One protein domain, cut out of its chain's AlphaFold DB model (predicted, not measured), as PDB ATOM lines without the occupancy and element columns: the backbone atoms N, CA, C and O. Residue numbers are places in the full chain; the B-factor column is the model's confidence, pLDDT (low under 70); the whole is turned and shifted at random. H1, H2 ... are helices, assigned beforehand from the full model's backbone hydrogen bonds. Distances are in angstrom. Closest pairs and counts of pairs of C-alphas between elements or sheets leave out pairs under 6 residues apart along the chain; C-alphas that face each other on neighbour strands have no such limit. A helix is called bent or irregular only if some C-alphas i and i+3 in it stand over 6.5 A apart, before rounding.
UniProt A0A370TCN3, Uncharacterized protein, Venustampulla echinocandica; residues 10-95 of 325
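What this domain is: This is residues 10 to 95 of the 325 residues of an uncharacterized protein of Venustampulla echinocandica (UniProt A0A370TCN3). Two helical hairpins form two layers, H2 and H3 packed crosswise on the longer H4 and H5, with short H1 beside H2. The printed part has 86 residues with five named helices, H1 to H5, and no named strand: all helix. It is compact and rounded, radius of gyration of the C-alphas 11.9 A, spans 31 by 29 by 19 A.

How they stand to each other: H4, residues 58 to 75, and H5, residues 77 to 91, form a hairpin at a shallow tilt of 24 degrees; H4 touches with residues 69 to 73 alone, closest C-alphas Ala 73 and Gln 80, 4.9 A. H3, residues 41 to 48, touches H5 about perpendicular at 75 degrees, closest C-alphas Pro 41 and Leu 86, 4.9 A. H2, residues 25 to 35, forms a hairpin with H3 at 10 degrees, closest C-alphas Asp 27 and Ile 48, 4.9 A. H1, residues 10 to 14, only just touches H2, with 3 pairs of C-alphas within 8 A, closest Phe 11 and Val 28, 6.4 A. Every O i to N i+4 pair is within hydrogen-bond range in H1 to H4, 9 of 11 in H5.

Where its parts are: H4 is 25.8 A long and begins with C-alpha 58 at (51.700, -33.945, 54.937); H5 is 21.7 A long, ends with C-alpha 91 at (39.152, -36.838, 47.093), and is irregular, C-alphas 78 and 81 being 7.2 A apart. H2 is 15.3 A, H3 10.2 A, H1 6.6 A.

The domain as a whole: The farthest C-alphas, Glu 55 and Ala 78, are 33.0 A apart. The printed part has no cut and no long link; residues 16 to 20 are under pLDDT 70.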
ATOM      1  N   TRP A  10      53.450 -16.077  36.188       91.94
ATOM      2  CA  TRP A  10      52.543 -16.369  37.294       91.94
ATOM      3  C   TRP A  10      52.921 -17.699  37.946       91.94
ATOM      4  O   TRP A  10      53.104 -17.751  39.159       91.94
ATOM      5  N   PHE A  11      53.123 -18.750  37.145       90.69
ATOM      6  CA  PHE A  11      53.541 -20.058  37.659       90.69
ATOM      7  C   PHE A  11      54.901 -19.967  38.351       90.69
ATOM      8  O   PHE A  11      55.054 -20.484  39.455       90.69
ATOM      9  N   ASP A  12      55.848 -19.245  37.750       88.25
ATOM     10  CA  ASP A  12      57.171 -19.038  38.337       88.25
ATOM     11  C   ASP A  12      57.072 -18.335  39.697       88.25
ATOM     12  O   ASP A  12      57.737 -18.742  40.644       88.25
ATOM     13  N   SER A  13      56.191 -17.335  39.844       87.62
ATOM     14  CA  SER A  13      56.015 -16.657  41.134       87.62
ATOM     15  C   SER A  13      55.490 -17.574  42.240       87.62
ATOM     16  O   SER A  13      55.932 -17.432  43.373       87.62
ATOM     17  N   ARG A  14      54.629 -18.557  41.931       86.31
ATOM     18  CA  ARG A  14      54.066 -19.485  42.936       86.31
ATOM     19  C   ARG A  14      55.064 -20.530  43.427       86.31
ATOM     20  O   ARG A  14      54.873 -21.085  44.501       86.31
ATOM     21  N   ALA A  15      56.123 -20.781  42.659       77.06
ATOM     22  CA  ALA A  15      57.237 -21.633  43.073       77.06
ATOM     23  C   ALA A  15      58.314 -20.872  43.872       77.06
ATOM     24  O   ALA A  15      59.267 -21.485  44.350       77.06
ATOM     25  N   LEU A  16      58.209 -19.537  43.959       61.81
ATOM     26  CA  LEU A  16      59.259 -18.645  44.459       61.81
ATOM     27  C   LEU A  16      58.810 -17.733  45.608       61.81
ATOM     28  O   LEU A  16      59.637 -16.950  46.085       61.81
ATOM     29  N   THR A  17      57.539 -17.757  46.032       54.81
ATOM     30  CA  THR A  17      57.090 -16.865  47.109       54.81
ATOM     31  C   THR A  17      57.835 -17.177  48.405       54.81
ATOM     32  O   THR A  17      58.089 -18.328  48.746       54.81
ATOM     33  N   SER A  18      58.208 -16.124  49.134       48.62
ATOM     34  CA  SER A  18      58.813 -16.199  50.468       48.62
ATOM     35  C   SER A  18      57.786 -16.544  51.550       48.62
ATOM     36  O   SER A  18      57.917 -16.072  52.679       48.62
ATOM     37  N   ASP A  19      56.726 -17.261  51.185       56.56
ATOM     38  CA  ASP A  19      55.786 -17.800  52.154       56.56
ATOM     39  C   ASP A  19      56.513 -18.862  52.975       56.56
ATOM     40  O   ASP A  19      57.479 -19.466  52.502       56.56
ATOM     41  N   ASP A  20      56.069 -19.084  54.209       62.06
ATOM     42  CA  ASP A  20      56.732 -20.037  55.101       62.06
ATOM     43  C   ASP A  20      56.783 -21.458  54.486       62.06
ATOM     44  O   ASP A  20      57.672 -22.237  54.827       62.06
ATOM     45  N   GLU A  21      55.897 -21.771  53.521       72.62
ATOM     46  CA  GLU A  21      55.818 -23.058  52.814       72.62
ATOM     47  C   GLU A  21      55.333 -22.913  51.344       72.62
ATOM     48  O   GLU A  21      54.159 -23.148  51.043       72.62
ATOM     49  N   PRO A  22      56.198 -22.527  50.384       79.94
ATOM     50  CA  PRO A  22      55.784 -22.344  48.993       79.94
ATOM     51  C   PRO A  22      55.470 -23.679  48.303       79.94
ATOM     52  O   PRO A  22      56.013 -24.735  48.644       79.94
ATOM     53  N   ALA A  23      54.627 -23.632  47.268       86.81
ATOM     54  CA  ALA A  23      54.382 -24.790  46.415       86.81
ATOM     55  C   ALA A  23      55.684 -25.249  45.739       86.81
ATOM     56  O   ALA A  23      56.474 -24.439  45.249       86.81
ATOM     57  N   THR A  24      55.908 -26.563  45.663       89.44
ATOM     58  CA  THR A  24      57.124 -27.074  45.020       89.44
ATOM     59  C   THR A  24      57.053 -26.885  43.497       89.44
ATOM     60  O   THR A  24      55.959 -26.861  42.919       89.44
ATOM     61  N   PRO A  25      58.197 -26.832  42.786       90.62
ATOM     62  CA  PRO A  25      58.201 -26.795  41.323       90.62
ATOM     63  C   PRO A  25      57.431 -27.957  40.675       90.62
ATOM     64  O   PRO A  25      56.856 -27.792  39.595       90.62
ATOM     65  N   ALA A  26      57.391 -29.122  41.331       91.00
ATOM     66  CA  ALA A  26      56.620 -30.277  40.886       91.00
ATOM     67  C   ALA A  26      55.106 -30.017  40.978       91.00
ATOM     68  O   ALA A  26      54.400 -30.223  39.987       91.00
ATOM     69  N   ASP A  27      54.631 -29.480  42.109       91.94
ATOM     70  CA  ASP A  27      53.219 -29.132  42.332       91.94
ATOM     71  C   ASP A  27      52.729 -28.124  41.276       91.94
ATOM     72  O   ASP A  27      51.722 -28.338  40.590       91.94
ATOM     73  N   VAL A  28      53.506 -27.054  41.072       93.50
ATOM     74  CA  VAL A  28      53.218 -26.003  40.084       93.50
ATOM     75  C   VAL A  28      53.215 -26.567  38.660       93.50
ATOM     76  O   VAL A  28      52.334 -26.243  37.857       93.50
ATOM     77  N   THR A  29      54.166 -27.446  38.330       94.50
ATOM     78  CA  THR A  29      54.255 -28.073  37.001       94.50
ATOM     79  C   THR A  29      53.054 -28.973  36.714       94.50
ATOM     80  O   THR A  29      52.494 -28.909  35.613       94.50
ATOM     81  N   ALA A  30      52.630 -29.787  37.681       95.31
ATOM     82  CA  ALA A  30      51.475 -30.665  37.534       95.31
ATOM     83  C   ALA A  30      50.179 -29.860  37.333       95.31
ATOM     84  O   ALA A  30      49.433 -30.108  36.379       95.31
ATOM     85  N   LEU A  31      49.961 -28.816  38.141       95.50
ATOM     86  CA  LEU A  31      48.812 -27.920  37.988       95.50
ATOM     87  C   LEU A  31      48.816 -27.195  36.636       95.50
ATOM     88  O   LEU A  31      47.795 -27.115  35.954       95.50
ATOM     89  N   LYS A  32      49.971 -26.696  36.196       95.75
ATOM     90  CA  LYS A  32      50.117 -26.044  34.890       95.75
ATOM     91  C   LYS A  32      49.762 -26.981  33.739       95.75
ATOM     92  O   LYS A  32      49.068 -26.577  32.805       95.75
ATOM     93  N   ARG A  33      50.227 -28.233  33.787       96.88
ATOM     94  CA  ARG A  33      49.886 -29.255  32.785       96.88
ATOM     95  C   ARG A  33      48.386 -29.535  32.776       96.88
ATOM     96  O   ARG A  33      47.820 -29.654  31.691       96.88
ATOM     97  N   LEU A  34      47.750 -29.580  33.948       97.31
ATOM     98  CA  LEU A  34      46.300 -29.718  34.063       97.31
ATOM     99  C   LEU A  34      45.568 -28.540  33.405       97.31
ATOM    100  O   LEU A  34      44.720 -28.751  32.542       97.31
ATOM    101  N   LEU A  35      45.930 -27.300  33.745       95.31
ATOM    102  CA  LEU A  35      45.282 -26.095  33.210       95.31
ATOM    103  C   LEU A  35      45.471 -25.929  31.694       95.31
ATOM    104  O   LEU A  35      44.618 -25.347  31.029       95.31
ATOM    105  N   LYS A  36      46.562 -26.468  31.136       94.50
ATOM    106  CA  LYS A  36      46.809 -26.528  29.686       94.50
ATOM    107  C   LYS A  36      46.130 -27.720  28.994       94.50
ATOM    108  O   LYS A  36      46.286 -27.876  27.786       94.50
ATOM    109  N   GLY A  37      45.417 -28.575  29.733       95.06
ATOM    110  CA  GLY A  37      44.766 -29.776  29.200       95.06
ATOM    111  C   GLY A  37      45.740 -30.869  28.745       95.06
ATOM    112  O   GLY A  37      45.364 -31.738  27.963       95.06
ATOM    113  N   VAL A  38      46.996 -30.826  29.204       97.50
ATOM    114  CA  VAL A  38      48.033 -31.819  28.866       97.50
ATOM    115  C   VAL A  38      47.818 -33.123  29.635       97.50
ATOM    116  O   VAL A  38      48.165 -34.196  29.146       97.50
ATOM    117  N   VAL A  39      47.256 -33.037  30.842       97.88
ATOM    118  CA  VAL A  39      46.928 -34.184  31.697       97.88
ATOM    119  C   VAL A  39      45.490 -34.093  32.192       97.88
ATOM    120  O   VAL A  39      44.905 -33.012  32.231       97.88
ATOM    121  N   SER A  40      44.919 -35.235  32.579       97.69
ATOM    122  CA  SER A  40      43.601 -35.282  33.212       97.69
ATOM    123  C   SER A  40      43.669 -34.872  34.691       97.69
ATOM    124  O   SER A  40      44.740 -34.974  35.299       97.69
ATOM    125  N   PRO A  41      42.532 -34.495  35.308       97.19
ATOM    126  CA  PRO A  41      42.457 -34.225  36.745       97.19
ATOM    127  C   PRO A  41      42.991 -35.373  37.608       97.19
ATOM    128  O   PRO A  41      43.739 -35.135  38.546       97.19
ATOM    129  N   SER A  42      42.696 -36.631  37.257       95.50
ATOM    130  CA  SER A  42      43.191 -37.804  37.993       95.50
ATOM    131  C   SER A  42      44.707 -37.975  37.908       95.50
ATOM    132  O   SER A  42      45.329 -38.368  38.892       95.50
ATOM    133  N   VAL A  43      45.315 -37.688  36.754       95.56
ATOM    134  CA  VAL A  43      46.778 -37.737  36.610       95.56
ATOM    135  C   VAL A  43      47.414 -36.610  37.421       95.56
ATOM    136  O   VAL A  43      48.309 -36.878  38.214       95.56
ATOM    137  N   ALA A  44      46.898 -35.385  37.297       96.25
ATOM    138  CA  ALA A  44      47.385 -34.242  38.064       96.25
ATOM    139  C   ALA A  44      47.240 -34.452  39.578       96.25
ATOM    140  O   ALA A  44      48.171 -34.161  40.314       96.25
ATOM    141  N   ALA A  45      46.122 -35.021  40.041       93.31
ATOM    142  CA  ALA A  45      45.911 -35.360  41.445       93.31
ATOM    143  C   ALA A  45      46.974 -36.338  41.966       93.31
ATOM    144  O   ALA A  45      47.514 -36.132  43.045       93.31
ATOM    145  N   ASN A  46      47.318 -37.380  41.199       91.44
ATOM    146  CA  ASN A  46      48.386 -38.304  41.593       91.44
ATOM    147  C   ASN A  46      49.757 -37.614  41.635       91.44
ATOM    148  O   ASN A  46      50.514 -37.826  42.578       91.44
ATOM    149  N   GLU A  47      50.075 -36.793  40.629       92.56
ATOM    150  CA  GLU A  47      51.350 -36.067  40.555       92.56
ATOM    151  C   GLU A  47      51.496 -35.078  41.721       92.56
ATOM    152  O   GLU A  47      52.461 -35.166  42.477       92.56
ATOM    153  N   ILE A  48      50.502 -34.204  41.914       90.94
ATOM    154  CA  ILE A  48      50.472 -33.188  42.975       90.94
ATOM    155  C   ILE A  48      50.560 -33.838  44.355       90.94
ATOM    156  O   ILE A  48      51.238 -33.333  45.241       90.94
ATOM    157  N   MET A  49      49.909 -34.982  44.545       87.62
ATOM    158  CA  MET A  49      49.826 -35.617  45.856       87.62
ATOM    159  C   MET A  49      50.908 -36.679  46.115       87.62
ATOM    160  O   MET A  49      50.819 -37.440  47.080       87.62
ATOM    161  N   THR A  50      51.945 -36.752  45.276       86.50
ATOM    162  CA  THR A  50      53.086 -37.655  45.488       86.50
ATOM    163  C   THR A  50      54.052 -37.082  46.531       86.50
ATOM    164  O   THR A  50      54.447 -35.925  46.433       86.50
ATOM    165  N   MET A  51      54.454 -37.886  47.524       78.44
ATOM    166  CA  MET A  51      55.323 -37.468  48.644       78.44
ATOM    167  C   MET A  51      56.772 -37.968  48.534       78.44
ATOM    168  O   MET A  51      57.571 -37.742  49.437       78.44
ATOM    169  N   SER A  52      57.125 -38.701  47.474       70.75
ATOM    170  CA  SER A  52      58.399 -39.438  47.409       70.75
ATOM    171  C   SER A  52      59.650 -38.556  47.420       70.75
ATOM    172  O   SER A  52      60.711 -39.029  47.809       70.75
ATOM    173  N   GLU A  53      59.528 -37.303  46.986       72.81
ATOM    174  CA  GLU A  53      60.618 -36.313  46.937       72.81
ATOM    175  C   GLU A  53      60.360 -35.133  47.889       72.81
ATOM    176  O   GLU A  53      61.048 -34.118  47.834       72.81
ATOM    177  N   ASP A  54      59.341 -35.256  48.739       77.56
ATOM    178  CA  ASP A  54      58.850 -34.188  49.597       77.56
ATOM    179  C   ASP A  54      59.176 -34.507  51.054       77.56
ATOM    180  O   ASP A  54      58.610 -35.422  51.656       77.56
ATOM    181  N   GLU A  55      60.132 -33.763  51.604       79.00
ATOM    182  CA  GLU A  55      60.550 -33.904  53.000       79.00
ATOM    183  C   GLU A  55      59.598 -33.177  53.963       79.00
ATOM    184  O   GLU A  55      59.708 -33.358  55.179       79.00
ATOM    185  N   ALA A  56      58.664 -32.369  53.444       79.81
ATOM    186  CA  ALA A  56      57.723 -31.635  54.271       79.81
ATOM    187  C   ALA A  56      56.677 -32.569  54.907       79.81
ATOM    188  O   ALA A  56      56.304 -33.601  54.335       79.81
ATOM    189  N   PRO A  57      56.150 -32.195  56.083       79.62
ATOM    190  CA  PRO A  57      54.969 -32.827  56.649       79.62
ATOM    191  C   PRO A  57      53.762 -32.814  55.687       79.62
ATOM    192  O   PRO A  57      53.619 -31.941  54.829       79.62
ATOM    193  N   LEU A  58      52.873 -33.807  55.810       78.69
ATOM    194  CA  LEU A  58      51.700 -33.945  54.937       78.69
ATOM    195  C   LEU A  58      50.715 -32.775  55.087       78.69
ATOM    196  O   LEU A  58      50.103 -32.373  54.105       78.69
ATOM    197  N   ASP A  59      50.560 -32.239  56.295       78.88
ATOM    198  CA  ASP A  59      49.787 -31.027  56.584       78.88
ATOM    199  C   ASP A  59      50.330 -29.821  55.814       78.88
ATOM    200  O   ASP A  59      49.575 -29.227  55.047       78.88
ATOM    201  N   SER A  60      51.641 -29.568  55.870       83.44
ATOM    202  CA  SER A  60      52.297 -28.525  55.066       83.44
ATOM    203  C   SER A  60      52.036 -28.692  53.563       83.44
ATOM    204  O   SER A  60      51.776 -27.735  52.827       83.44
ATOM    205  N   LYS A  61      52.059 -29.937  53.065       85.38
ATOM    206  CA  LYS A  61      51.703 -30.212  51.667       85.38
ATOM    207  C   LYS A  61      50.241 -29.902  51.366       85.38
ATOM    208  O   LYS A  61      49.938 -29.320  50.328       85.38
ATOM    209  N   LEU A  62      49.319 -30.324  52.220       84.38
ATOM    210  CA  LEU A  62      47.898 -30.086  51.992       84.38
ATOM    211  C   LEU A  62      47.582 -28.593  51.994       84.38
ATOM    212  O   LEU A  62      46.848 -28.146  51.113       84.38
ATOM    213  N   ASP A  63      48.192 -27.836  52.905       84.94
ATOM    214  CA  ASP A  63      48.038 -26.390  52.988       84.94
ATOM    215  C   ASP A  63      48.557 -25.708  51.721       84.94
ATOM    216  O   ASP A  63      47.799 -25.003  51.052       84.94
ATOM    217  N   ARG A  64      49.797 -25.969  51.290       88.25
ATOM    218  CA  ARG A  64      50.326 -25.322  50.075       88.25
ATOM    219  C   ARG A  64      49.557 -25.708  48.802       88.25
ATOM    220  O   ARG A  64      49.395 -24.872  47.914       88.25
ATOM    221  N   ILE A  65      49.047 -26.943  48.695       89.94
ATOM    222  CA  ILE A  65      48.202 -27.353  47.559       89.94
ATOM    223  C   ILE A  65      46.841 -26.662  47.613       89.94
ATOM    224  O   ILE A  65      46.363 -26.189  46.580       89.94
ATOM    225  N   ALA A  66      46.237 -26.561  48.797       89.56
ATOM    226  CA  ALA A  66      45.003 -25.815  49.002       89.56
ATOM    227  C   ALA A  66      45.156 -24.347  48.579       89.56
ATOM    228  O   ALA A  66      44.334 -23.846  47.807       89.56
ATOM    229  N   TRP A  67      46.235 -23.689  49.008       89.75
ATOM    230  CA  TRP A  67      46.570 -22.318  48.621       89.75
ATOM    231  C   TRP A  67      46.797 -22.172  47.117       89.75
ATOM    232  O   TRP A  67      46.212 -21.294  46.483       89.75
ATOM    233  N   LEU A  68      47.548 -23.088  46.506       91.81
ATOM    234  CA  LEU A  68      47.802 -23.073  45.068       91.81
ATOM    235  C   LEU A  68      46.508 -23.237  44.245       91.81
ATOM    236  O   LEU A  68      46.296 -22.530  43.256       91.81
ATOM    237  N   MET A  69      45.623 -24.153  44.648       93.25
ATOM    238  CA  MET A  69      44.304 -24.330  44.027       93.25
ATOM    239  C   MET A  69      43.431 -23.081  44.193       93.25
ATOM    240  O   MET A  69      42.746 -22.674  43.248       93.25
ATOM    241  N   PHE A  70      43.469 -22.469  45.378       91.12
ATOM    242  CA  PHE A  70      42.743 -21.244  45.682       91.12
ATOM    243  C   PHE A  70      43.200 -20.075  44.798       91.12
ATOM    244  O   PHE A  70      42.364 -19.427  44.166       91.12
ATOM    245  N   ASP A  71      44.510 -19.854  44.672       91.69
ATOM    246  CA  ASP A  71      45.076 -18.781  43.852       91.69
ATOM    247  C   ASP A  71      44.629 -18.886  42.390       91.69
ATOM    248  O   ASP A  71      44.185 -17.899  41.794       91.69
ATOM    249  N   VAL A  72      44.647 -20.098  41.816       93.69
ATOM    250  CA  VAL A  72      44.114 -20.320  40.463       93.69
ATOM    251  C   VAL A  72      42.631 -19.980  40.398       93.69
ATOM    252  O   VAL A  72      42.201 -19.303  39.466       93.69
ATOM    253  N   ALA A  73      41.834 -20.433  41.367       93.00
ATOM    254  CA  ALA A  73      40.399 -20.172  41.366       93.00
ATOM    255  C   ALA A  73      40.081 -18.663  41.396       93.00
ATOM    256  O   ALA A  73      39.058 -18.245  40.840       93.00
ATOM    257  N   MET A  74      40.934 -17.850  42.027       91.81
ATOM    258  CA  MET A  74      40.739 -16.405  42.196       91.81
ATOM    259  C   MET A  74      41.276 -15.574  41.031       91.81
ATOM    260  O   MET A  74      40.635 -14.615  40.575       91.81
ATOM    261  N   GLU A  75      42.454 -15.931  40.533       91.69
ATOM    262  CA  GLU A  75      43.154 -15.173  39.495       91.69
ATOM    263  C   GLU A  75      42.814 -15.665  38.087       91.69
ATOM    264  O   GLU A  75      42.935 -14.912  37.123       91.69
ATOM    265  N   TYR A  76      42.272 -16.880  37.966       93.75
ATOM    266  CA  TYR A  76      41.800 -17.451  36.712       93.75
ATOM    267  C   TYR A  76      40.385 -18.043  36.850       93.75
ATOM    268  O   TYR A  76      40.214 -19.264  36.895       93.75
ATOM    269  N   PRO A  77      39.325 -17.204  36.848       91.94
ATOM    270  CA  PRO A  77      37.942 -17.665  37.011       91.94
ATOM    271  C   PRO A  77      37.502 -18.742  36.007       91.94
ATOM    272  O   PRO A  77      36.726 -19.633  36.351       91.94
ATOM    273  N   ALA A  78      38.023 -18.710  34.774       92.31
ATOM    274  CA  ALA A  78      37.747 -19.740  33.768       92.31
ATOM    275  C   ALA A  78      38.338 -21.118  34.132       92.31
ATOM    276  O   ALA A  78      37.858 -22.136  33.637       92.31
ATOM    277  N   GLY A  79      39.340 -21.162  35.014       94.19
ATOM    278  CA  GLY A  79      39.928 -22.382  35.561       94.19
ATOM    279  C   GLY A  79      39.170 -22.979  36.745       94.19
ATOM    280  O   GLY A  79      39.438 -24.125  37.094       94.19
ATOM    281  N   GLN A  80      38.201 -22.275  37.342       95.56
ATOM    282  CA  GLN A  80      37.461 -22.774  38.513       95.56
ATOM    283  C   GLN A  80      36.839 -24.170  38.311       95.56
ATOM    284  O   GLN A  80      36.976 -24.994  39.213       95.56
ATOM    285  N   PRO A  81      36.201 -24.502  37.165       96.12
ATOM    286  CA  PRO A  81      35.694 -25.858  36.942       96.12
ATOM    287  C   PRO A  81      36.799 -26.921  36.959       96.12
ATOM    288  O   PRO A  81      36.599 -27.984  37.536       96.12
ATOM    289  N   ILE A  82      37.972 -26.605  36.396       96.56
ATOM    290  CA  ILE A  82      39.135 -27.505  36.353       96.56
ATOM    291  C   ILE A  82      39.686 -27.734  37.766       96.56
ATOM    292  O   ILE A  82      40.044 -28.855  38.114       96.56
ATOM    293  N   ILE A  83      39.718 -26.691  38.602       96.12
ATOM    294  CA  ILE A  83      40.116 -26.811  40.012       96.12
ATOM    295  C   ILE A  83      39.140 -27.692  40.798       96.12
ATOM    296  O   ILE A  83      39.574 -28.512  41.598       96.12
ATOM    297  N   LEU A  84      37.838 -27.592  40.532       95.31
ATOM    298  CA  LEU A  84      36.850 -28.478  41.152       95.31
ATOM    299  C   LEU A  84      36.953 -29.926  40.645       95.31
ATOM    300  O   LEU A  84      36.724 -30.855  41.414       95.31
ATOM    301  N   ASP A  85      37.315 -30.139  39.375       96.31
ATOM    302  CA  ASP A  85      37.631 -31.480  38.866       96.31
ATOM    303  C   ASP A  85      38.870 -32.067  39.559       96.31
ATOM    304  O   ASP A  85      38.921 -33.268  39.826       96.31
ATOM    305  N   LEU A  86      39.867 -31.228  39.856       95.50
ATOM    306  CA  LEU A  86      41.047 -31.624  40.619       95.50
ATOM    307  C   LEU A  86      40.692 -31.957  42.075       95.50
ATOM    308  O   LEU A  86      41.152 -32.980  42.571       95.50
ATOM    309  N   GLU A  87      39.855 -31.151  42.735       93.19
ATOM    310  CA  GLU A  87      39.356 -31.428  44.092       93.19
ATOM    311  C   GLU A  87      38.664 -32.800  44.156       93.19
ATOM    312  O   GLU A  87      39.006 -33.629  44.999       93.19
ATOM    313  N   ASP A  88      37.765 -33.094  43.209       92.38
ATOM    314  CA  ASP A  88      37.122 -34.410  43.093       92.38
ATOM    315  C   ASP A  88      38.138 -35.535  42.887       92.38
ATOM    316  O   ASP A  88      38.041 -36.596  43.508       92.38
ATOM    317  N   ALA A  89      39.111 -35.317  42.001       93.50
ATOM    318  CA  ALA A  89      40.123 -36.308  41.684       93.50
ATOM    319  C   ALA A  89      41.021 -36.620  42.887       93.50
ATOM    320  O   ALA A  89      41.328 -37.791  43.104       93.50
ATOM    321  N   ILE A  90      41.397 -35.609  43.679       89.75
ATOM    322  CA  ILE A  90      42.161 -35.785  44.921       89.75
ATOM    323  C   ILE A  90      41.324 -36.553  45.951       89.75
ATOM    324  O   ILE A  90      41.802 -37.546  46.500       89.75
ATOM    325  N   ASN A  91      40.061 -36.165  46.155       85.62
ATOM    326  CA  ASN A  91      39.152 -36.838  47.093       85.62
ATOM    327  C   ASN A  91      38.885 -38.310  46.714       85.62
ATOM    328  O   ASN A  91      38.609 -39.145  47.578       85.62
ATOM    329  N   ALA A  92      38.984 -38.649  45.424       88.69
ATOM    330  CA  ALA A  92      38.811 -40.005  44.910       88.69
ATOM    331  C   ALA A  92      40.070 -40.890  45.011       88.69
ATOM    332  O   ALA A  92      39.986 -42.087  44.713       88.69
ATOM    333  N   LEU A  93      41.231 -40.354  45.409       85.94
ATOM    334  CA  LEU A  93      42.460 -41.147  45.489       85.94
ATOM    335  C   LEU A  93      42.343 -42.249  46.563       85.94
ATOM    336  O   LEU A  93      41.952 -41.984  47.704       85.94
ATOM    337  N   PRO A  94      42.691 -43.511  46.235       76.69
ATOM    338  CA  PRO A  94      42.563 -44.617  47.179       76.69
ATOM    339  C   PRO A  94      43.556 -44.504  48.346       76.69
ATOM    340  O   PRO A  94      43.151 -44.764  49.478       76.69
ATOM    341  N   ASN A  95      44.807 -44.106  48.060       71.19
ATOM    342  CA  ASN A  95      45.913 -43.795  48.978       71.19
ATOM    343  C   ASN A  95      46.953 -42.921  48.245       71.19
ATOM    344  O   ASN A  95      47.107 -43.069  47.032       71.19
TER     345      ASN A  95